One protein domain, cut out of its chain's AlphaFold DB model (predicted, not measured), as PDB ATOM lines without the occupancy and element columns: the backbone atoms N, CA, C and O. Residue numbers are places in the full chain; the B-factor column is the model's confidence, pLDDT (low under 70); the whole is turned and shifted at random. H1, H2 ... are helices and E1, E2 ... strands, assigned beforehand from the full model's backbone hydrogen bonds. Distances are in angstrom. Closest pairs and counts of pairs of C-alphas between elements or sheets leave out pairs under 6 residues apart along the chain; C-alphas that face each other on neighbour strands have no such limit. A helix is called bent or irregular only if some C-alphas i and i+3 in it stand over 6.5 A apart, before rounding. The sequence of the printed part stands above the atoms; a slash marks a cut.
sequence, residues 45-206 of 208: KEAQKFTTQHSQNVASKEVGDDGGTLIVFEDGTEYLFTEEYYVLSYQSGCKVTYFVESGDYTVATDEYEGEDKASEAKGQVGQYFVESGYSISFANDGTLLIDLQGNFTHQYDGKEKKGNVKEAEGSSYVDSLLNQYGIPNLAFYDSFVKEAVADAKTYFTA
ATOM      1  N   LYS A  45     261.898 257.218 162.337       68.12
ATOM      2  CA  LYS A  45     261.116 257.653 161.175       68.12
ATOM      3  C   LYS A  45     259.614 257.544 161.432       68.12
ATOM      4  O   LYS A  45     258.865 258.414 160.999       68.12
ATOM      5  N   GLU A  46     259.177 256.478 162.089       66.50
ATOM      6  CA  GLU A  46     257.771 256.280 162.442       66.50
ATOM      7  C   GLU A  46     257.376 257.178 163.623       66.50
ATOM      8  O   GLU A  46     256.350 257.843 163.550       66.50
ATOM      9  N   ALA A  47     258.248 257.349 164.623       65.50
ATOM     10  CA  ALA A  47     258.057 258.289 165.729       65.50
ATOM     11  C   ALA A  47     257.873 259.736 165.266       65.50
ATOM     12  O   ALA A  47     257.008 260.438 165.779       65.50
ATOM     13  N   GLN A  48     258.607 260.177 164.240       63.66
ATOM     14  CA  GLN A  48     258.371 261.494 163.642       63.66
ATOM     15  C   GLN A  48     256.951 261.635 163.075       63.66
ATOM     16  O   GLN A  48     256.352 262.703 163.198       63.66
ATOM     17  N   LYS A  49     256.372 260.572 162.504       62.94
ATOM     18  CA  LYS A  49     254.970 260.598 162.054       62.94
ATOM     19  C   LYS A  49     253.982 260.642 163.219       62.94
ATOM     20  O   LYS A  49     252.838 261.020 163.003       62.94
ATOM     21  N   PHE A  50     254.399 260.234 164.417       63.97
ATOM     22  CA  PHE A  50     253.545 260.171 165.600       63.97
ATOM     23  C   PHE A  50     253.404 261.534 166.286       63.97
ATOM     24  O   PHE A  50     252.323 261.846 166.757       63.97
ATOM     25  N   THR A  51     254.451 262.366 166.318       58.59
ATOM     26  CA  THR A  51     254.448 263.594 167.146       58.59
ATOM     27  C   THR A  51     254.528 264.909 166.371       58.59
ATOM     28  O   THR A  51     254.279 265.964 166.947       58.59
ATOM     29  N   THR A  52     254.864 264.901 165.073       56.72
ATOM     30  CA  THR A  52     255.170 266.155 164.344       56.72
ATOM     31  C   THR A  52     254.184 266.552 163.245       56.72
ATOM     32  O   THR A  52     254.437 267.535 162.549       56.72
ATOM     33  N   GLN A  53     253.072 265.830 163.060       56.09
ATOM     34  CA  GLN A  53     252.228 266.009 161.866       56.09
ATOM     35  C   GLN A  53     250.729 266.180 162.095       56.09
ATOM     36  O   GLN A  53     250.012 266.234 161.098       56.09
ATOM     37  N   HIS A  54     250.246 266.308 163.335       65.25
ATOM     38  CA  HIS A  54     248.798 266.380 163.530       65.25
ATOM     39  C   HIS A  54     248.210 267.783 163.595       65.25
ATOM     40  O   HIS A  54     248.800 268.719 164.143       65.25
ATOM     41  N   SER A  55     247.055 267.929 162.948       69.62
ATOM     42  CA  SER A  55     246.359 269.201 162.815       69.62
ATOM     43  C   SER A  55     245.616 269.519 164.102       69.62
ATOM     44  O   SER A  55     244.940 268.674 164.670       69.62
ATOM     45  N   GLN A  56     245.671 270.781 164.520       73.19
ATOM     46  CA  GLN A  56     244.844 271.290 165.618       73.19
ATOM     47  C   GLN A  56     243.442 271.704 165.137       73.19
ATOM     48  O   GLN A  56     242.581 272.064 165.939       73.19
ATOM     49  N   ASN A  57     243.205 271.708 163.820       81.12
ATOM     50  CA  ASN A  57     241.925 272.101 163.248       81.12
ATOM     51  C   ASN A  57     240.968 270.909 163.232       81.12
ATOM     52  O   ASN A  57     241.280 269.855 162.679       81.12
ATOM     53  N   VAL A  58     239.778 271.110 163.790       84.44
ATOM     54  CA  VAL A  58     238.720 270.097 163.842       84.44
ATOM     55  C   VAL A  58     237.967 270.047 162.512       84.44
ATOM     56  O   VAL A  58     237.412 271.054 162.075       84.44
ATOM     57  N   ALA A  59     237.902 268.863 161.906       90.19
ATOM     58  CA  ALA A  59     237.086 268.578 160.730       90.19
ATOM     59  C   ALA A  59     235.656 268.162 161.109       90.19
ATOM     60  O   ALA A  59     234.694 268.615 160.488       90.19
ATOM     61  N   SER A  60     235.500 267.327 162.141       90.00
ATOM     62  CA  SER A  60     234.190 266.937 162.670       90.00
ATOM     63  C   SER A  60     234.236 266.623 164.166       90.00
ATOM     64  O   SER A  60     235.288 266.355 164.744       90.00
ATOM     65  N   LYS A  61     233.062 266.686 164.800       90.62
ATOM     66  CA  LYS A  61     232.843 266.277 166.186       90.62
ATOM     67  C   LYS A  61     231.515 265.536 166.275       90.62
ATOM     68  O   LYS A  61     230.488 266.063 165.847       90.62
ATOM     69  N   GLU A  62     231.548 264.353 166.863       90.56
ATOM     70  CA  GLU A  62     230.398 263.503 167.140       90.56
ATOM     71  C   GLU A  62     230.335 263.231 168.643       90.56
ATOM     72  O   GLU A  62     231.359 263.065 169.303       90.56
ATOM     73  N   VAL A  63     229.125 263.230 169.195       88.75
ATOM     74  CA  VAL A  63     228.874 262.910 170.604       88.75
ATOM     75  C   VAL A  63     227.936 261.714 170.622       88.75
ATOM     76  O   VAL A  63     226.861 261.774 170.023       88.75
ATOM     77  N   GLY A  64     228.378 260.632 171.253       83.00
ATOM     78  CA  GLY A  64     227.615 259.409 171.439       83.00
ATOM     79  C   GLY A  64     226.542 259.561 172.514       83.00
ATOM     80  O   GLY A  64     226.619 260.421 173.394       83.00
ATOM     81  N   ASP A  65     225.533 258.695 172.454       84.44
ATOM     82  CA  ASP A  65     224.432 258.666 173.428       84.44
ATOM     83  C   ASP A  65     224.902 258.298 174.852       84.44
ATOM     84  O   ASP A  65     224.211 258.581 175.830       84.44
ATOM     85  N   ASP A  66     226.073 257.673 174.965       79.81
ATOM     86  CA  ASP A  66     226.756 257.301 176.206       79.81
ATOM     87  C   ASP A  66     227.609 258.436 176.802       79.81
ATOM     88  O   ASP A  66     228.247 258.245 177.833       79.81
ATOM     89  N   GLY A  67     227.617 259.620 176.180       77.44
ATOM     90  CA  GLY A  67     228.454 260.749 176.590       77.44
ATOM     91  C   GLY A  67     229.880 260.694 176.040       77.44
ATOM     92  O   GLY A  67     230.636 261.649 176.231       77.44
ATOM     93  N   GLY A  68     230.239 259.634 175.307       84.38
ATOM     94  CA  GLY A  68     231.499 259.562 174.585       84.38
ATOM     95  C   GLY A  68     231.581 260.629 173.493       84.38
ATOM     96  O   GLY A  68     230.575 261.053 172.927       84.38
ATOM     97  N   THR A  69     232.784 261.102 173.188       86.88
ATOM     98  CA  THR A  69     233.003 262.121 172.153       86.88
ATOM     99  C   THR A  69     234.084 261.663 171.187       86.88
ATOM    100  O   THR A  69     235.187 261.343 171.613       86.88
ATOM    101  N   LEU A  70     233.789 261.699 169.889       89.56
ATOM    102  CA  LEU A  70     234.758 261.506 168.816       89.56
ATOM    103  C   LEU A  70     235.017 262.850 168.126       89.56
ATOM    104  O   LEU A  70     234.088 263.517 167.673       89.56
ATOM    105  N   ILE A  71     236.274 263.260 168.033       87.88
ATOM    106  CA  ILE A  71     236.722 264.436 167.285       87.88
ATOM    107  C   ILE A  71     237.642 263.945 166.175       87.88
ATOM    108  O   ILE A  71     238.578 263.199 166.438       87.88
ATOM    109  N   VAL A  72     237.398 264.383 164.943       89.75
ATOM    110  CA  VAL A  72     238.277 264.108 163.802       89.75
ATOM    111  C   VAL A  72     238.930 265.414 163.379       89.75
ATOM    112  O   VAL A  72     238.241 266.409 163.139       89.75
ATOM    113  N   PHE A  73     240.254 265.425 163.290       87.62
ATOM    114  CA  PHE A  73     241.049 266.571 162.856       87.62
ATOM    115  C   PHE A  73     241.220 266.591 161.327       87.62
ATOM    116  O   PHE A  73     241.000 265.593 160.642       87.62
ATOM    117  N   GLU A  74     241.582 267.742 160.755       88.12
ATOM    118  CA  GLU A  74     241.725 267.921 159.294       88.12
ATOM    119  C   GLU A  74     242.793 267.025 158.653       88.12
ATOM    120  O   GLU A  74     242.703 266.693 157.472       88.12
ATOM    121  N   ASP A  75     243.803 266.632 159.421       83.81
ATOM    122  CA  ASP A  75     244.822 265.668 159.013       83.81
ATOM    123  C   ASP A  75     244.354 264.215 159.175       83.81
ATOM    124  O   ASP A  75     245.135 263.310 158.922       83.81
ATOM    125  N   GLY A  76     243.109 263.983 159.607       85.94
ATOM    126  CA  GLY A  76     242.509 262.675 159.856       85.94
ATOM    127  C   GLY A  76     242.992 261.974 161.122       85.94
ATOM    128  O   GLY A  76     242.753 260.778 161.256       85.94
ATOM    129  N   THR A  77     243.665 262.684 162.031       85.75
ATOM    130  CA  THR A  77     243.855 262.200 163.400       85.75
ATOM    131  C   THR A  77     242.496 262.153 164.105       85.75
ATOM    132  O   THR A  77     241.651 263.029 163.909       85.75
ATOM    133  N   GLU A  78     242.270 261.125 164.914       88.12
ATOM    134  CA  GLU A  78     241.022 260.912 165.643       88.12
ATOM    135  C   GLU A  78     241.272 260.954 167.146       88.12
ATOM    136  O   GLU A  78     242.192 260.322 167.660       88.12
ATOM    137  N   TYR A  79     240.420 261.674 167.859       86.12
ATOM    138  CA  TYR A  79     240.399 261.739 169.308       86.12
ATOM    139  C   TYR A  79     239.086 261.163 169.817       86.12
ATOM    140  O   TYR A  79     238.021 261.713 169.544       86.12
ATOM    141  N   LEU A  80     239.163 260.071 170.567       88.00
ATOM    142  CA  LEU A  80     238.031 259.449 171.235       88.00
ATOM    143  C   LEU A  80     238.131 259.704 172.736       88.00
ATOM    144  O   LEU A  80     239.157 259.439 173.357       88.00
ATOM    145  N   PHE A  81     237.039 260.165 173.322       86.56
ATOM    146  CA  PHE A  81     236.865 260.316 174.755       86.56
ATOM    147  C   PHE A  81     235.726 259.427 175.243       86.56
ATOM    148  O   PHE A  81     234.640 259.429 174.662       86.56
ATOM    149  N   THR A  82     235.984 258.723 176.341       86.00
ATOM    150  CA  THR A  82     235.011 257.987 177.152       86.00
ATOM    151  C   THR A  82     235.288 258.273 178.634       86.00
ATOM    152  O   THR A  82     236.354 258.786 178.972       86.00
ATOM    153  N   GLU A  83     234.377 257.907 179.541       84.06
ATOM    154  CA  GLU A  83     234.621 258.060 180.989       84.06
ATOM    155  C   GLU A  83     235.817 257.225 181.496       84.06
ATOM    156  O   GLU A  83     236.426 257.562 182.510       84.06
ATOM    157  N   GLU A  84     236.158 256.137 180.801       84.88
ATOM    158  CA  GLU A  84     237.189 255.186 181.227       84.88
ATOM    159  C   GLU A  84     238.575 255.528 180.672       84.88
ATOM    160  O   GLU A  84     239.599 255.343 181.340       84.88
ATOM    161  N   TYR A  85     238.619 256.036 179.443       86.88
ATOM    162  CA  TYR A  85     239.861 256.323 178.745       86.88
ATOM    163  C   TYR A  85     239.681 257.353 177.634       86.88
ATOM    164  O   TYR A  85     238.590 257.596 177.112       86.88
ATOM    165  N   TYR A  86     240.820 257.879 177.211       86.44
ATOM    166  CA  TYR A  86     240.949 258.701 176.028       86.44
ATOM    167  C   TYR A  86     241.882 258.020 175.028       86.44
ATOM    168  O   TYR A  86     242.870 257.410 175.432       86.44
ATOM    169  N   VAL A  87     241.605 258.145 173.733       87.94
ATOM    170  CA  VAL A  87     242.455 257.620 172.656       87.94
ATOM    171  C   VAL A  87     242.748 258.725 171.661       87.94
ATOM    172  O   VAL A  87     241.833 259.394 171.193       87.94
ATOM    173  N   LEU A  88     244.014 258.867 171.287       85.06
ATOM    174  CA  LEU A  88     244.452 259.648 170.142       85.06
ATOM    175  C   LEU A  88     245.003 258.684 169.086       85.06
ATOM    176  O   LEU A  88     246.004 258.009 169.325       85.06
ATOM    177  N   SER A  89     244.323 258.581 167.947       86.19
ATOM    178  CA  SER A  89     244.682 257.712 166.825       86.19
ATOM    179  C   SER A  89     245.199 258.552 165.667       86.19
ATOM    180  O   SER A  89     244.458 259.312 165.050       86.19
ATOM    181  N   TYR A  90     246.476 258.401 165.352       80.19
ATOM    182  CA  TYR A  90     247.133 259.124 164.272       80.19
ATOM    183  C   TYR A  90     247.001 258.355 162.948       80.19
ATOM    184  O   TYR A  90     247.029 257.123 162.930       80.19
ATOM    185  N   GLN A  91     246.993 259.057 161.808       76.62
ATOM    186  CA  GLN A  91     246.973 258.418 160.473       76.62
ATOM    187  C   GLN A  91     248.144 257.462 160.203       76.62
ATOM    188  O   GLN A  91     248.087 256.615 159.313       76.62
ATOM    189  N   SER A  92     249.227 257.607 160.957       70.88
ATOM    190  CA  SER A  92     250.376 256.710 160.916       70.88
ATOM    191  C   SER A  92     250.058 255.281 161.378       70.88
ATOM    192  O   SER A  92     250.867 254.393 161.127       70.88
ATOM    193  N   GLY A  93     248.909 255.062 162.029       72.62
ATOM    194  CA  GLY A  93     248.538 253.810 162.691       72.62
ATOM    195  C   GLY A  93     248.882 253.789 164.182       72.62
ATOM    196  O   GLY A  93     248.469 252.872 164.886       72.62
ATOM    197  N   CYS A  94     249.596 254.805 164.681       77.06
ATOM    198  CA  CYS A  94     249.883 254.931 166.104       77.06
ATOM    199  C   CYS A  94     248.641 255.320 166.896       77.06
ATOM    200  O   CYS A  94     247.872 256.187 166.477       77.06
ATOM    201  N   LYS A  95     248.491 254.713 168.069       82.44
ATOM    202  CA  LYS A  95     247.450 255.028 169.036       82.44
ATOM    203  C   LYS A  95     248.084 255.327 170.384       82.44
ATOM    204  O   LYS A  95     248.905 254.548 170.866       82.44
ATOM    205  N   VAL A  96     247.686 256.442 170.985       83.31
ATOM    206  CA  VAL A  96     248.007 256.792 172.369       83.31
ATOM    207  C   VAL A  96     246.730 256.689 173.183       83.31
ATOM    208  O   VAL A  96     245.784 257.431 172.937       83.31
ATOM    209  N   THR A  97     246.711 255.790 174.159       86.00
ATOM    210  CA  THR A  97     245.586 255.615 175.081       86.00
ATOM    211  C   THR A  97     245.981 256.118 176.460       86.00
ATOM    212  O   THR A  97     247.033 255.732 176.968       86.00
ATOM    213  N   TYR A  98     245.145 256.956 177.070       84.25
ATOM    214  CA  TYR A  98     245.260 257.384 178.462       84.25
ATOM    215  C   TYR A  98     244.118 256.786 179.281       84.25
ATOM    216  O   TYR A  98     242.953 256.994 178.948       84.25
ATOM    217  N   PHE A  99     244.447 256.067 180.352       84.50
ATOM    218  CA  PHE A  99     243.469 255.441 181.243       84.50
ATOM    219  C   PHE A  99     243.172 256.358 182.431       84.50
ATOM    220  O   PHE A  99     244.073 256.691 183.202       84.50
ATOM    221  N   VAL A 100     241.909 256.764 182.600       82.50
ATOM    222  CA  VAL A 100     241.527 257.797 183.582       82.50
ATOM    223  C   VAL A 100     241.732 257.326 185.017       82.50
ATOM    224  O   VAL A 100     242.221 258.089 185.849       82.50
ATOM    225  N   GLU A 101     241.380 256.072 185.309       84.38
ATOM    226  CA  GLU A 101     241.457 255.529 186.669       84.38
ATOM    227  C   GLU A 101     242.904 255.417 187.169       84.38
ATOM    228  O   GLU A 101     243.185 255.779 188.314       84.38
ATOM    229  N   SER A 102     243.817 254.918 186.332       81.94
ATOM    230  CA  SER A 102     245.202 254.656 186.737       81.94
ATOM    231  C   SER A 102     246.161 255.807 186.438       81.94
ATOM    232  O   SER A 102     247.205 255.929 187.075       81.94
ATOM    233  N   GLY A 103     245.810 256.680 185.494       80.69
ATOM    234  CA  GLY A 103     246.703 257.718 184.997       80.69
ATOM    235  C   GLY A 103     247.775 257.197 184.030       80.69
ATOM    236  O   GLY A 103     248.696 257.946 183.692       80.69
ATOM    237  N   ASP A 104     247.677 255.939 183.601       84.62
ATOM    238  CA  ASP A 104     248.668 255.280 182.752       84.62
ATOM    239  C   ASP A 104     248.470 255.586 181.269       84.62
ATOM    240  O   ASP A 104     247.382 255.958 180.818       84.62
ATOM    241  N   TYR A 105     249.540 255.384 180.500       84.75
ATOM    242  CA  TYR A 105     249.553 255.608 179.060       84.75
ATOM    243  C   TYR A 105     249.998 254.357 178.314       84.75
ATOM    244  O   TYR A 105     250.972 253.704 178.685       84.75
ATOM    245  N   THR A 106     249.329 254.059 177.207       83.38
ATOM    246  CA  THR A 106     249.783 253.072 176.225       83.38
ATOM    247  C   THR A 106     250.044 253.757 174.897       83.38
ATOM    248  O   THR A 106     249.266 254.600 174.470       83.38
ATOM    249  N   VAL A 107     251.128 253.370 174.237       80.00
ATOM    250  CA  VAL A 107     251.459 253.729 172.865       80.00
ATOM    251  C   VAL A 107     251.579 252.450 172.048       80.00
ATOM    252  O   VAL A 107     252.417 251.596 172.337       80.00
ATOM    253  N   ALA A 108     250.749 252.314 171.022       79.56
ATOM    254  CA  ALA A 108     250.729 251.147 170.152       79.56
ATOM    255  C   ALA A 108     250.894 251.561 168.691       79.56
ATOM    256  O   ALA A 108     250.323 252.562 168.270       79.56
ATOM    257  N   THR A 109     251.655 250.791 167.912       73.31
ATOM    258  CA  THR A 109     251.788 250.978 166.451       73.31
ATOM    259  C   THR A 109     250.797 250.142 165.641       73.31
ATOM    260  O   THR A 109     250.926 250.033 164.427       73.31
ATOM    261  N   ASP A 110     249.843 249.507 166.313       68.25
ATOM    262  CA  ASP A 110     248.809 248.663 165.722       68.25
ATOM    263  C   ASP A 110     247.550 248.729 166.603       68.25
ATOM    264  O   ASP A 110     247.545 249.394 167.646       68.25
ATOM    265  N   GLU A 111     246.475 248.047 166.206       64.50
ATOM    266  CA  GLU A 111     245.297 247.887 167.058       64.50
ATOM    267  C   GLU A 111     245.675 247.273 168.412       64.50
ATOM    268  O   GLU A 111     246.143 246.139 168.510       64.50
ATOM    269  N   TYR A 112     245.471 248.061 169.469       65.62
ATOM    270  CA  TYR A 112     245.608 247.631 170.850       65.62
ATOM    271  C   TYR A 112     244.221 247.515 171.472       65.62
ATOM    272  O   TYR A 112     243.528 248.515 171.645       65.62
ATOM    273  N   GLU A 113     243.835 246.288 171.808       65.31
ATOM    274  CA  GLU A 113     242.542 245.970 172.429       65.31
ATOM    275  C   GLU A 113     242.661 245.704 173.945       65.31
ATOM    276  O   GLU A 113     241.724 245.206 174.564       65.31
ATOM    277  N   GLY A 114     243.811 246.024 174.552       64.50
ATOM    278  CA  GLY A 114     244.078 245.828 175.980       64.50
ATOM    279  C   GLY A 114     245.168 244.796 176.282       64.50
ATOM    280  O   GLY A 114     245.670 244.105 175.392       64.50
ATOM    281  N   GLU A 115     245.546 244.700 177.561       60.72
ATOM    282  CA  GLU A 115     246.690 243.891 178.020       60.72
ATOM    283  C   GLU A 115     246.541 242.407 177.663       60.72
ATOM    284  O   GLU A 115     247.475 241.797 177.137       60.72
ATOM    285  N   ASP A 116     245.343 241.847 177.848       65.50
ATOM    286  CA  ASP A 116     245.036 240.439 177.553       65.50
ATOM    287  C   ASP A 116     245.200 240.090 176.062       65.50
ATOM    288  O   ASP A 116     245.371 238.925 175.695       65.50
ATOM    289  N   LYS A 117     245.169 241.107 175.193       64.56
ATOM    290  CA  LYS A 117     245.290 241.006 173.736       64.56
ATOM    291  C   LYS A 117     246.628 241.505 173.201       64.56
ATOM    292  O   LYS A 117     246.884 241.379 172.007       64.56
ATOM    293  N   ALA A 118     247.533 241.973 174.062       61.12
ATOM    294  CA  ALA A 118     248.846 242.472 173.650       61.12
ATOM    295  C   ALA A 118     249.682 241.415 172.905       61.12
ATOM    296  O   ALA A 118     250.447 241.750 172.008       61.12
ATOM    297  N   SER A 119     249.507 240.130 173.239       59.06
ATOM    298  CA  SER A 119     250.177 239.016 172.547       59.06
ATOM    299  C   SER A 119     249.667 238.763 171.121       59.06
ATOM    300  O   SER A 119     250.362 238.128 170.331       59.06
ATOM    301  N   GLU A 120     248.475 239.265 170.788       65.44
ATOM    302  CA  GLU A 120     247.857 239.168 169.460       65.44
ATOM    303  C   GLU A 120     248.194 240.386 168.579       65.44
ATOM    304  O   GLU A 120     247.947 240.357 167.368       65.44
ATOM    305  N   ALA A 121     248.790 241.438 169.160       63.09
ATOM    306  CA  ALA A 121     249.216 242.629 168.436       63.09
ATOM    307  C   ALA A 121     250.284 242.277 167.390       63.09
ATOM    308  O   ALA A 121     251.226 241.528 167.662       63.09
ATOM    309  N   LYS A 122     250.164 242.836 166.181       64.31
ATOM    310  CA  LYS A 122     251.140 242.615 165.097       64.31
ATOM    311  C   LYS A 122     252.206 243.711 165.053       64.31
ATOM    312  O   LYS A 122     253.157 243.603 164.276       64.31
ATOM    313  N   GLY A 123     252.044 244.749 165.872       68.50
ATOM    314  CA  GLY A 123     252.986 245.845 166.080       68.50
ATOM    315  C   GLY A 123     253.696 245.784 167.433       68.50
ATOM    316  O   GLY A 123     253.823 244.735 168.063       68.50
ATOM    317  N   GLN A 124     254.188 246.934 167.877       72.88
ATOM    318  CA  GLN A 124     254.793 247.108 169.194       72.88
ATOM    319  C   GLN A 124     253.810 247.794 170.112       72.88
ATOM    320  O   GLN A 124     253.203 248.798 169.736       72.88
ATOM    321  N   VAL A 125     253.699 247.266 171.328       74.31
ATOM    322  CA  VAL A 125     252.907 247.884 172.382       74.31
ATOM    323  C   VAL A 125     253.852 248.304 173.483       74.31
ATOM    324  O   VAL A 125     254.491 247.493 174.153       74.31
ATOM    325  N   GLY A 126     253.943 249.608 173.637       75.56
ATOM    326  CA  GLY A 126     254.715 250.257 174.654       75.56
ATOM    327  C   GLY A 126     253.805 250.872 175.704       75.56
ATOM    328  O   GLY A 126     252.914 251.636 175.365       75.56
ATOM    329  N   GLN A 127     254.010 250.563 176.972       75.88
ATOM    330  CA  GLN A 127     253.177 251.026 178.072       75.88
ATOM    331  C   GLN A 127     254.038 251.764 179.089       75.88
ATOM    332  O   GLN A 127     255.134 251.325 179.450       75.88
ATOM    333  N   TYR A 128     253.529 252.898 179.547       78.69
ATOM    334  CA  TYR A 128     254.093 253.655 180.645       78.69
ATOM    335  C   TYR A 128     253.091 253.700 181.786       78.69
ATOM    336  O   TYR A 128     252.051 254.355 181.710       78.69
ATOM    337  N   PHE A 129     253.462 253.007 182.852       78.38
ATOM    338  CA  PHE A 129     252.742 252.965 184.102       78.38
ATOM    339  C   PHE A 129     253.323 254.008 185.050       78.38
ATOM    340  O   PHE A 129     254.495 253.936 185.435       78.38
ATOM    341  N   VAL A 130     252.504 254.974 185.461       73.81
ATOM    342  CA  VAL A 130     252.954 256.099 186.297       73.81
ATOM    343  C   VAL A 130     253.515 255.607 187.632       73.81
ATOM    344  O   VAL A 130     254.485 256.168 188.147       73.81
ATOM    345  N   GLU A 131     252.932 254.541 188.183       77.38
ATOM    346  CA  GLU A 131     253.309 254.006 189.491       77.38
ATOM    347  C   GLU A 131     254.442 252.970 189.446       77.38
ATOM    348  O   GLU A 131     255.086 252.734 190.472       77.38
ATOM    349  N   SER A 132     254.705 252.340 188.295       76.62
ATOM    350  CA  SER A 132     255.563 251.145 188.231       76.62
ATOM    351  C   SER A 132     256.637 251.155 187.141       76.62
ATOM    352  O   SER A 132     257.567 250.357 187.242       76.62
ATOM    353  N   GLY A 133     256.608 252.091 186.186       84.25
ATOM    354  CA  GLY A 133     257.636 252.253 185.154       84.25
ATOM    355  C   GLY A 133     257.167 251.839 183.759       84.25
ATOM    356  O   GLY A 133     256.034 252.092 183.375       84.25
ATOM    357  N   TYR A 134     258.053 251.252 182.960       83.75
ATOM    358  CA  TYR A 134     257.779 250.907 181.565       83.75
ATOM    359  C   TYR A 134     257.493 249.418 181.401       83.75
ATOM    360  O   TYR A 134     258.139 248.578 182.028       83.75
ATOM    361  N   SER A 135     256.588 249.095 180.485       84.62
ATOM    362  CA  SER A 135     256.424 247.757 179.929       84.62
ATOM    363  C   SER A 135     256.446 247.839 178.417       84.62
ATOM    364  O   SER A 135     255.760 248.660 177.823       84.62
ATOM    365  N   ILE A 136     257.240 246.999 177.776       84.44
ATOM    366  CA  ILE A 136     257.304 246.915 176.322       84.44
ATOM    367  C   ILE A 136     257.010 245.471 175.962       84.44
ATOM    368  O   ILE A 136     257.743 244.563 176.355       84.44
ATOM    369  N   SER A 137     255.910 245.267 175.250       80.19
ATOM    370  CA  SER A 137     255.528 243.966 174.717       80.19
ATOM    371  C   SER A 137     255.961 243.883 173.262       80.19
ATOM    372  O   SER A 137     255.593 244.721 172.433       80.19
ATOM    373  N   PHE A 138     256.765 242.867 172.963       75.69
ATOM    374  CA  PHE A 138     257.219 242.567 171.616       75.69
ATOM    375  C   PHE A 138     256.328 241.471 171.047       75.69
ATOM    376  O   PHE A 138     256.186 240.407 171.657       75.69
ATOM    377  N   ALA A 139     255.728 241.714 169.880       65.25
ATOM    378  CA  ALA A 139     254.938 240.702 169.192       65.25
ATOM    379  C   ALA A 139     255.754 239.403 169.060       65.25
ATOM    380  O   ALA A 139     256.782 239.378 168.386       65.25
ATOM    381  N   ASN A 140     255.273 238.328 169.691       62.94
ATOM    382  CA  ASN A 140     255.864 236.981 169.717       62.94
ATOM    383  C   ASN A 140     257.148 236.767 170.543       62.94
ATOM    384  O   ASN A 140     257.610 235.630 170.594       62.94
ATOM    385  N   ASP A 141     257.691 237.778 171.229       68.81
ATOM    386  CA  ASP A 141     258.985 237.657 171.934       68.81
ATOM    387  C   ASP A 141     258.962 238.107 173.404       68.81
ATOM    388  O   ASP A 141     259.999 238.243 174.054       68.81
ATOM    389  N   GLY A 142     257.763 238.244 173.967       82.06
ATOM    390  CA  GLY A 142     257.568 238.438 175.398       82.06
ATOM    391  C   GLY A 142     257.569 239.901 175.833       82.06
ATOM    392  O   GLY A 142     257.257 240.804 175.054       82.06
ATOM    393  N   THR A 143     257.858 240.128 177.114       87.75
ATOM    394  CA  THR A 143     257.632 241.418 177.779       87.75
ATOM    395  C   THR A 143     258.879 241.878 178.516       87.75
ATOM    396  O   THR A 143     259.453 241.147 179.328       87.75
ATOM    397  N   LEU A 144     259.287 243.119 178.259       90.12
ATOM    398  CA  LEU A 144     260.317 243.829 179.004       90.12
ATOM    399  C   LEU A 144     259.664 244.812 179.975       90.12
ATOM    400  O   LEU A 144     259.058 245.789 179.556       90.12
ATOM    401  N   LEU A 145     259.853 244.578 181.266       91.25
ATOM    402  CA  LEU A 145     259.452 245.467 182.353       91.25
ATOM    403  C   LEU A 145     260.675 246.236 182.845       91.25
ATOM    404  O   LEU A 145     261.726 245.623 183.037       91.25
ATOM    405  N   ILE A 146     260.552 247.540 183.079       92.38
ATOM    406  CA  ILE A 146     261.608 248.386 183.650       92.38
ATOM    407  C   ILE A 146     260.994 249.276 184.724       92.38
ATOM    408  O   ILE A 146     260.174 250.136 184.416       92.38
ATOM    409  N   ASP A 147     261.409 249.102 185.976       91.19
ATOM    410  CA  ASP A 147     260.903 249.917 187.076       91.19
ATOM    411  C   ASP A 147     261.507 251.334 187.104       91.19
ATOM    412  O   ASP A 147     262.496 251.648 186.434       91.19
ATOM    413  N   LEU A 148     260.941 252.205 187.941       88.25
ATOM    414  CA  LEU A 148     261.414 253.585 188.123       88.25
ATOM    415  C   LEU A 148     262.847 253.680 188.688       88.25
ATOM    416  O   LEU A 148     263.481 254.736 188.631       88.25
ATOM    417  N   GLN A 149     263.382 252.601 189.263       92.06
ATOM    418  CA  GLN A 149     264.767 252.523 189.726       92.06
ATOM    419  C   GLN A 149     265.721 252.020 188.632       92.06
ATOM    420  O   GLN A 149     266.943 252.078 188.829       92.06
ATOM    421  N   GLY A 150     265.195 251.615 187.477       92.31
ATOM    422  CA  GLY A 150     265.927 251.078 186.340       92.31
ATOM    423  C   GLY A 150     266.183 249.573 186.422       92.31
ATOM    424  O   GLY A 150     266.953 249.060 185.611       92.31
ATOM    425  N   ASN A 151     265.601 248.848 187.382       96.25
ATOM    426  CA  ASN A 151     265.680 247.391 187.356       96.25
ATOM    427  C   ASN A 151     264.778 246.881 186.242       96.25
ATOM    428  O   ASN A 151     263.622 247.288 186.147       96.25
ATOM    429  N   PHE A 152     265.299 245.976 185.421       95.88
ATOM    430  CA  PHE A 152     264.528 245.379 184.347       95.88
ATOM    431  C   PHE A 152     264.307 243.888 184.560       95.88
ATOM    432  O   PHE A 152     265.109 243.186 185.185       95.88
ATOM    433  N   THR A 153     263.215 243.409 183.980       95.50
ATOM    434  CA  THR A 153     262.859 242.003 183.859       95.50
ATOM    435  C   THR A 153     262.363 241.761 182.437       95.50
ATOM    436  O   THR A 153     261.353 242.323 182.036       95.50
ATOM    437  N   HIS A 154     263.074 240.938 181.671       93.44
ATOM    438  CA  HIS A 154     262.639 240.469 180.358       93.44
ATOM    439  C   HIS A 154     262.138 239.030 180.474       93.44
ATOM    440  O   HIS A 154     262.928 238.139 180.795       93.44
ATOM    441  N   GLN A 155     260.849 238.811 180.227       91.25
ATOM    442  CA  GLN A 155     260.204 237.499 180.234       91.25
ATOM    443  C   GLN A 155     259.924 237.064 178.800       91.25
ATOM    444  O   GLN A 155     259.207 237.757 178.091       91.25
ATOM    445  N   TYR A 156     260.476 235.926 178.384       88.56
ATOM    446  CA  TYR A 156     260.373 235.412 177.013       88.56
ATOM    447  C   TYR A 156     260.513 233.888 177.025       88.56
ATOM    448  O   TYR A 156     261.357 233.368 177.749       88.56
ATOM    449  N   ASP A 157     259.709 233.149 176.251       85.69
ATOM    450  CA  ASP A 157     259.859 231.687 176.073       85.69
ATOM    451  C   ASP A 157     260.025 230.895 177.400       85.69
ATOM    452  O   ASP A 157     260.908 230.050 177.561       85.69
ATOM    453  N   GLY A 158     259.235 231.242 178.426       84.44
ATOM    454  CA  GLY A 158     259.319 230.626 179.762       84.44
ATOM    455  C   GLY A 158     260.623 230.899 180.534       84.44
ATOM    456  O   GLY A 158     260.867 230.281 181.571       84.44
ATOM    457  N   LYS A 159     261.465 231.807 180.040       90.62
ATOM    458  CA  LYS A 159     262.719 232.266 180.643       90.62
ATOM    459  C   LYS A 159     262.569 233.697 181.141       90.62
ATOM    460  O   LYS A 159     261.685 234.445 180.730       90.62
ATOM    461  N   GLU A 160     263.489 234.080 182.015       94.69
ATOM    462  CA  GLU A 160     263.551 235.420 182.578       94.69
ATOM    463  C   GLU A 160     265.002 235.908 182.611       94.69
ATOM    464  O   GLU A 160     265.910 235.188 183.039       94.69
ATOM    465  N   LYS A 161     265.230 237.149 182.175       94.69
ATOM    466  CA  LYS A 161     266.498 237.864 182.347       94.69
ATOM    467  C   LYS A 161     266.259 239.106 183.195       94.69
ATOM    468  O   LYS A 161     265.395 239.914 182.875       94.69
ATOM    469  N   LYS A 162     267.064 239.272 184.245       97.19
ATOM    470  CA  LYS A 162     267.045 240.439 185.137       97.19
ATOM    471  C   LYS A 162     268.350 241.211 185.057       97.19
ATOM    472  O   LYS A 162     269.394 240.631 184.746       97.19
ATOM    473  N   GLY A 163     268.284 242.488 185.399       97.50
ATOM    474  CA  GLY A 163     269.444 243.353 185.570       97.50
ATOM    475  C   GLY A 163     269.017 244.778 185.897       97.50
ATOM    476  O   GLY A 163     267.861 245.020 186.239       97.50
ATOM    477  N   ASN A 164     269.945 245.724 185.776       97.38
ATOM    478  CA  ASN A 164     269.656 247.141 185.947       97.38
ATOM    479  C   ASN A 164     270.203 247.942 184.757       97.38
ATOM    480  O   ASN A 164     271.362 247.782 184.381       97.38
ATOM    481  N   VAL A 165     269.387 248.815 184.164       95.88
ATOM    482  CA  VAL A 165     269.768 249.619 182.985       95.88
ATOM    483  C   VAL A 165     270.798 250.706 183.300       95.88
ATOM    484  O   VAL A 165     271.341 251.319 182.391       95.88
ATOM    485  N   LYS A 166     271.100 250.952 184.579       95.12
ATOM    486  CA  LYS A 166     272.195 251.837 185.006       95.12
ATOM    487  C   LYS A 166     273.558 251.139 184.963       95.12
ATOM    488  O   LYS A 166     274.584 251.806 185.071       95.12
ATOM    489  N   GLU A 167     273.581 249.816 184.822       96.94
ATOM    490  CA  GLU A 167     274.797 249.023 184.658       96.94
ATOM    491  C   GLU A 167     275.089 248.804 183.169       96.94
ATOM    492  O   GLU A 167     274.171 248.609 182.374       96.94
ATOM    493  N   ALA A 168     276.369 248.793 182.781       95.88
ATOM    494  CA  ALA A 168     276.767 248.699 181.372       95.88
ATOM    495  C   ALA A 168     276.228 247.438 180.673       95.88
ATOM    496  O   ALA A 168     275.740 247.520 179.548       95.88
ATOM    497  N   GLU A 169     276.271 246.281 181.343       96.12
ATOM    498  CA  GLU A 169     275.720 245.034 180.795       96.12
ATOM    499  C   GLU A 169     274.197 245.096 180.647       96.12
ATOM    500  O   GLU A 169     273.655 244.632 179.644       96.12
ATOM    501  N   GLY A 170     273.502 245.686 181.624       96.25
ATOM    502  CA  GLY A 170     272.049 245.812 181.605       96.25
ATOM    503  C   GLY A 170     271.556 246.785 180.537       96.25
ATOM    504  O   GLY A 170     270.659 246.439 179.774       96.25
ATOM    505  N   SER A 171     272.185 247.959 180.434       95.25
ATOM    506  CA  SER A 171     271.929 248.929 179.361       95.25
ATOM    507  C   SER A 171     272.182 248.309 177.991       95.25
ATOM    508  O   SER A 171     271.297 248.337 177.143       95.25
ATOM    509  N   SER A 172     273.340 247.669 177.792       96.25
ATOM    510  CA  SER A 172     273.673 247.044 176.511       96.25
ATOM    511  C   SER A 172     272.684 245.943 176.131       96.25
ATOM    512  O   SER A 172     272.308 245.843 174.963       96.25
ATOM    513  N   TYR A 173     272.238 245.139 177.099       95.00
ATOM    514  CA  TYR A 173     271.225 244.114 176.874       95.00
ATOM    515  C   TYR A 173     269.882 244.717 176.447       95.00
ATOM    516  O   TYR A 173     269.329 244.298 175.432       95.00
ATOM    517  N   VAL A 174     269.374 245.704 177.195       93.19
ATOM    518  CA  VAL A 174     268.084 246.344 176.902       93.19
ATOM    519  C   VAL A 174     268.122 247.068 175.561       93.19
ATOM    520  O   VAL A 174     267.231 246.859 174.747       93.19
ATOM    521  N   ASP A 175     269.166 247.846 175.281       92.94
ATOM    522  CA  ASP A 175     269.277 248.554 174.004       92.94
ATOM    523  C   ASP A 175     269.397 247.579 172.829       92.94
ATOM    524  O   ASP A 175     268.773 247.791 171.793       92.94
ATOM    525  N   SER A 176     270.128 246.468 172.990       90.38
ATOM    526  CA  SER A 176     270.206 245.429 171.954       90.38
ATOM    527  C   SER A 176     268.850 244.772 171.702       90.38
ATOM    528  O   SER A 176     268.507 244.522 170.551       90.38
ATOM    529  N   LEU A 177     268.084 244.500 172.764       89.06
ATOM    530  CA  LEU A 177     266.738 243.944 172.666       89.06
ATOM    531  C   LEU A 177     265.805 244.914 171.937       89.06
ATOM    532  O   LEU A 177     265.188 244.543 170.950       89.06
ATOM    533  N   LEU A 178     265.764 246.178 172.359       86.00
ATOM    534  CA  LEU A 178     264.964 247.223 171.716       86.00
ATOM    535  C   LEU A 178     265.313 247.375 170.230       86.00
ATOM    536  O   LEU A 178     264.420 247.442 169.383       86.00
ATOM    537  N   ASN A 179     266.606 247.342 169.903       85.19
ATOM    538  CA  ASN A 179     267.084 247.491 168.534       85.19
ATOM    539  C   ASN A 179     266.638 246.343 167.614       85.19
ATOM    540  O   ASN A 179     266.350 246.590 166.444       85.19
ATOM    541  N   GLN A 180     266.505 245.113 168.133       82.81
ATOM    542  CA  GLN A 180     265.948 243.980 167.372       82.81
ATOM    543  C   GLN A 180     264.526 244.258 166.881       82.81
ATOM    544  O   GLN A 180     264.146 243.806 165.803       82.81
ATOM    545  N   TYR A 181     263.778 245.071 167.626       76.50
ATOM    546  CA  TYR A 181     262.443 245.529 167.260       76.50
ATOM    547  C   TYR A 181     262.469 246.949 166.684       76.50
ATOM    548  O   TYR A 181     261.461 247.637 166.647       76.50
ATOM    549  N   GLY A 182     263.611 247.435 166.203       75.75
ATOM    550  CA  GLY A 182     263.700 248.739 165.546       75.75
ATOM    551  C   GLY A 182     263.528 249.944 166.474       75.75
ATOM    552  O   GLY A 182     263.493 251.064 165.974       75.75
ATOM    553  N   ILE A 183     263.472 249.751 167.794       81.19
ATOM    554  CA  ILE A 183     263.535 250.837 168.772       81.19
ATOM    555  C   ILE A 183     265.025 251.147 169.003       81.19
ATOM    556  O   ILE A 183     265.747 250.284 169.499       81.19
ATOM    557  N   PRO A 184     265.531 252.344 168.650       82.88
ATOM    558  CA  PRO A 184     266.963 252.644 168.681       82.88
ATOM    559  C   PRO A 184     267.659 252.326 170.010       82.88
ATOM    560  O   PRO A 184     268.756 251.771 169.999       82.88
ATOM    561  N   ASN A 185     267.040 252.720 171.126       87.50
ATOM    562  CA  ASN A 185     267.500 252.506 172.499       87.50
ATOM    563  C   ASN A 185     266.411 252.942 173.496       87.50
ATOM    564  O   ASN A 185     265.402 253.546 173.112       87.50
ATOM    565  N   LEU A 186     266.634 252.672 174.784       87.06
ATOM    566  CA  LEU A 186     265.684 253.016 175.844       87.06
ATOM    567  C   LEU A 186     265.472 254.528 175.993       87.06
ATOM    568  O   LEU A 186     264.357 254.963 176.261       87.06
ATOM    569  N   ALA A 187     266.518 255.338 175.810       86.69
ATOM    570  CA  ALA A 187     266.424 256.791 175.962       86.69
ATOM    571  C   ALA A 187     265.536 257.427 174.883       86.69
ATOM    572  O   ALA A 187     264.730 258.306 175.180       86.69
ATOM    573  N   PHE A 188     265.650 256.956 173.641       84.06
ATOM    574  CA  PHE A 188     264.765 257.347 172.549       84.06
ATOM    575  C   PHE A 188     263.312 256.995 172.873       84.06
ATOM    576  O   PHE A 188     262.431 257.838 172.738       84.06
ATOM    577  N   TYR A 189     263.071 255.766 173.335       80.50
ATOM    578  CA  TYR A 189     261.730 255.293 173.659       80.50
ATOM    579  C   TYR A 189     261.090 256.090 174.809       80.50
ATOM    580  O   TYR A 189     259.952 256.537 174.690       80.50
ATOM    581  N   ASP A 190     261.844 256.347 175.882       80.50
ATOM    582  CA  ASP A 190     261.429 257.197 177.007       80.50
ATOM    583  C   ASP A 190     261.060 258.621 176.550       80.50
ATOM    584  O   ASP A 190     260.010 259.138 176.935       80.50
ATOM    585  N   SER A 191     261.885 259.235 175.691       81.19
ATOM    586  CA  SER A 191     261.611 260.564 175.126       81.19
ATOM    587  C   SER A 191     260.344 260.557 174.279       81.19
ATOM    588  O   SER A 191     259.477 261.409 174.458       81.19
ATOM    589  N   PHE A 192     260.211 259.570 173.392       78.12
ATOM    590  CA  PHE A 192     259.066 259.439 172.502       78.12
ATOM    591  C   PHE A 192     257.752 259.296 173.280       78.12
ATOM    592  O   PHE A 192     256.806 260.034 173.015       78.12
ATOM    593  N   VAL A 193     257.698 258.397 174.268       75.81
ATOM    594  CA  VAL A 193     256.497 258.217 175.094       75.81
ATOM    595  C   VAL A 193     256.151 259.515 175.815       75.81
ATOM    596  O   VAL A 193     255.001 259.935 175.794       75.81
ATOM    597  N   LYS A 194     257.133 260.205 176.403       76.88
ATOM    598  CA  LYS A 194     256.887 261.484 177.086       76.88
ATOM    599  C   LYS A 194     256.362 262.569 176.150       76.88
ATOM    600  O   LYS A 194     255.480 263.317 176.561       76.88
ATOM    601  N   GLU A 195     256.881 262.659 174.929       76.81
ATOM    602  CA  GLU A 195     256.395 263.597 173.911       76.81
ATOM    603  C   GLU A 195     254.967 263.267 173.477       76.81
ATOM    604  O   GLU A 195     254.110 264.144 173.528       76.81
ATOM    605  N   ALA A 196     254.691 262.005 173.135       74.19
ATOM    606  CA  ALA A 196     253.359 261.545 172.751       74.19
ATOM    607  C   ALA A 196     252.333 261.778 173.874       74.19
ATOM    608  O   ALA A 196     251.224 262.237 173.631       74.19
ATOM    609  N   VAL A 197     252.724 261.538 175.127       74.56
ATOM    610  CA  VAL A 197     251.897 261.819 176.306       74.56
ATOM    611  C   VAL A 197     251.674 263.317 176.505       74.56
ATOM    612  O   VAL A 197     250.564 263.733 176.831       74.56
ATOM    613  N   ALA A 198     252.713 264.141 176.360       76.94
ATOM    614  CA  ALA A 198     252.599 265.589 176.520       76.94
ATOM    615  C   ALA A 198     251.686 266.212 175.456       76.94
ATOM    616  O   ALA A 198     250.893 267.089 175.787       76.94
ATOM    617  N   ASP A 199     251.784 265.729 174.221       73.81
ATOM    618  CA  ASP A 199     250.911 266.094 173.114       73.81
ATOM    619  C   ASP A 199     249.468 265.648 173.375       73.81
ATOM    620  O   ASP A 199     248.557 266.465 173.408       73.81
ATOM    621  N   ALA A 200     249.252 264.376 173.705       70.44
ATOM    622  CA  ALA A 200     247.915 263.859 173.973       70.44
ATOM    623  C   ALA A 200     247.220 264.596 175.142       70.44
ATOM    624  O   ALA A 200     246.030 264.916 175.075       70.44
ATOM    625  N   LYS A 201     247.979 264.987 176.178       72.94
ATOM    626  CA  LYS A 201     247.478 265.817 177.285       72.94
ATOM    627  C   LYS A 201     246.871 267.143 176.835       72.94
ATOM    628  O   LYS A 201     245.947 267.592 177.502       72.94
ATOM    629  N   THR A 202     247.327 267.765 175.743       76.56
ATOM    630  CA  THR A 202     246.731 269.035 175.287       76.56
ATOM    631  C   THR A 202     245.283 268.875 174.837       76.56
ATOM    632  O   THR A 202     244.534 269.849 174.830       76.56
ATOM    633  N   TYR A 203     244.886 267.649 174.498       71.06
ATOM    634  CA  TYR A 203     243.531 267.298 174.091       71.06
ATOM    635  C   TYR A 203     242.712 266.742 175.252       71.06
ATOM    636  O   TYR A 203     241.542 267.086 175.389       71.06
ATOM    637  N   PHE A 204     243.340 265.953 176.130       68.75
ATOM    638  CA  PHE A 204     242.675 265.372 177.302       68.75
ATOM    639  C   PHE A 204     242.293 266.410 178.367       68.75
ATOM    640  O   PHE A 204     241.430 266.140 179.194       68.75
ATOM    641  N   THR A 205     242.908 267.600 178.365       60.69
ATOM    642  CA  THR A 205     242.595 268.674 179.328       60.69
ATOM    643  C   THR A 205     241.380 269.530 178.959       60.69
ATOM    644  O   THR A 205     241.089 270.493 179.664       60.69
ATOM    645  N   ALA A 206     240.679 269.234 177.864       49.16
ATOM    646  CA  ALA A 206     239.471 269.962 177.490       49.16
ATOM    647  C   ALA A 206     238.241 269.379 178.207       49.16
ATOM    648  O   ALA A 206     237.452 268.698 177.566       49.16
TER     649      ALA A 206
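This is residues 45 to 206 of the 208 residues of an uncharacterized protein of Streptococcus suis (UniProt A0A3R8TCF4). A long, twisted sheet of eleven strands makes a wall, E1 to E11 side by side in chain order, and two helices, H3 and H4, cover one of its faces. H4 crosses E4, E6 and E7, H3 lies over E9, E10 and E11, the short H1 packs on H4, and the short H2 only grazes the sheet. The printed part has 162 residues, with four named helices and eleven named strands in the order H1, E1 to E6, H2, E7 to E11, H3, H4; the sheet is antiparallel and the class is mixed, helices and strands. The whole is compact, with a radius of gyration of the C-alphas of 16.5 A, and elongated, spanning 50 by 30 by 27 A.

Start at H1, residues 45 to 51, which only just is not on the sheet, with 4 pairs of C-alphas within 10 A. Next comes a meander, each strand the antiparallel neighbour of the one before: E1 (58 to 63), E2 (69 to 73), E3 (78 to 81), E4 (85 to 89), E5 (95 to 99) and E6 (105 to 108). In the hairpin of E1 and E2, find N 62 and O 70 within hydrogen-bond range at 2.8 A. H2, residues 115 to 120, only grazes the sheet with residues 115 to 119; it is irregular, C-alphas 116 and 119 being 7.3 A apart. A second meander holds E7 (124 to 129), E8 (133 to 138), E9 (142 to 146), E10 (151 to 156) and E11 (159 to 164). E6 and E7 are antiparallel neighbours at 175 degrees, with N 107 and O 126 at 2.7 A. H3 (168 to 180) and H4 (186 to 204) are on the same face, making two layers, helices on one face of a sheet. H3 runs slantwise to the strands, at 42 degrees to E10 on the local plane, with a height over the sheet of 9.7 A. H4 runs across the strands, at 70 degrees to E4 on the local plane, with a height over the sheet of 9.0 A; its closest C-alphas to E4 are Ala 200 and Leu 88, 6.7 A apart. H3 and H4 only just touch, with 3 pairs of C-alphas within 8 A, the closest being Asp 175 and Leu 186 at 6.0 A. H4 touches H1 with residues 192 to 199 alone, at a shallow tilt of 30 degrees, the same way; their closest C-alphas are Ala 196 and Thr 51, 6.1 A apart. Every O i to N i+4 pair is within hydrogen-bond range in H3, against 13 of 15 in H4, 2 of 3 in H1 and 0 of 2 in H2, where 2 of 3 O i to N i+3 pairs are.

Find C-alpha 45 at (261.116, 257.653, 161.175), where H1 begins. E1, 13.9 A long, starts at C-alpha 58, (238.720, 270.097, 163.842), and E11 is 17.2 A long. H3 measures 18.3 A and H4 26.2 A, ending at C-alpha 204, (242.675, 265.372, 177.302).

The two C-alphas farthest apart are those of Asp 65 and Ala 168, at 53.9 A. The printed part has no cut and no long link. Look for pLDDT under 70 at residues 45 to 55, 110 to 123, 139 to 141 and 204 to 206; the mean of the printed part is 80.7.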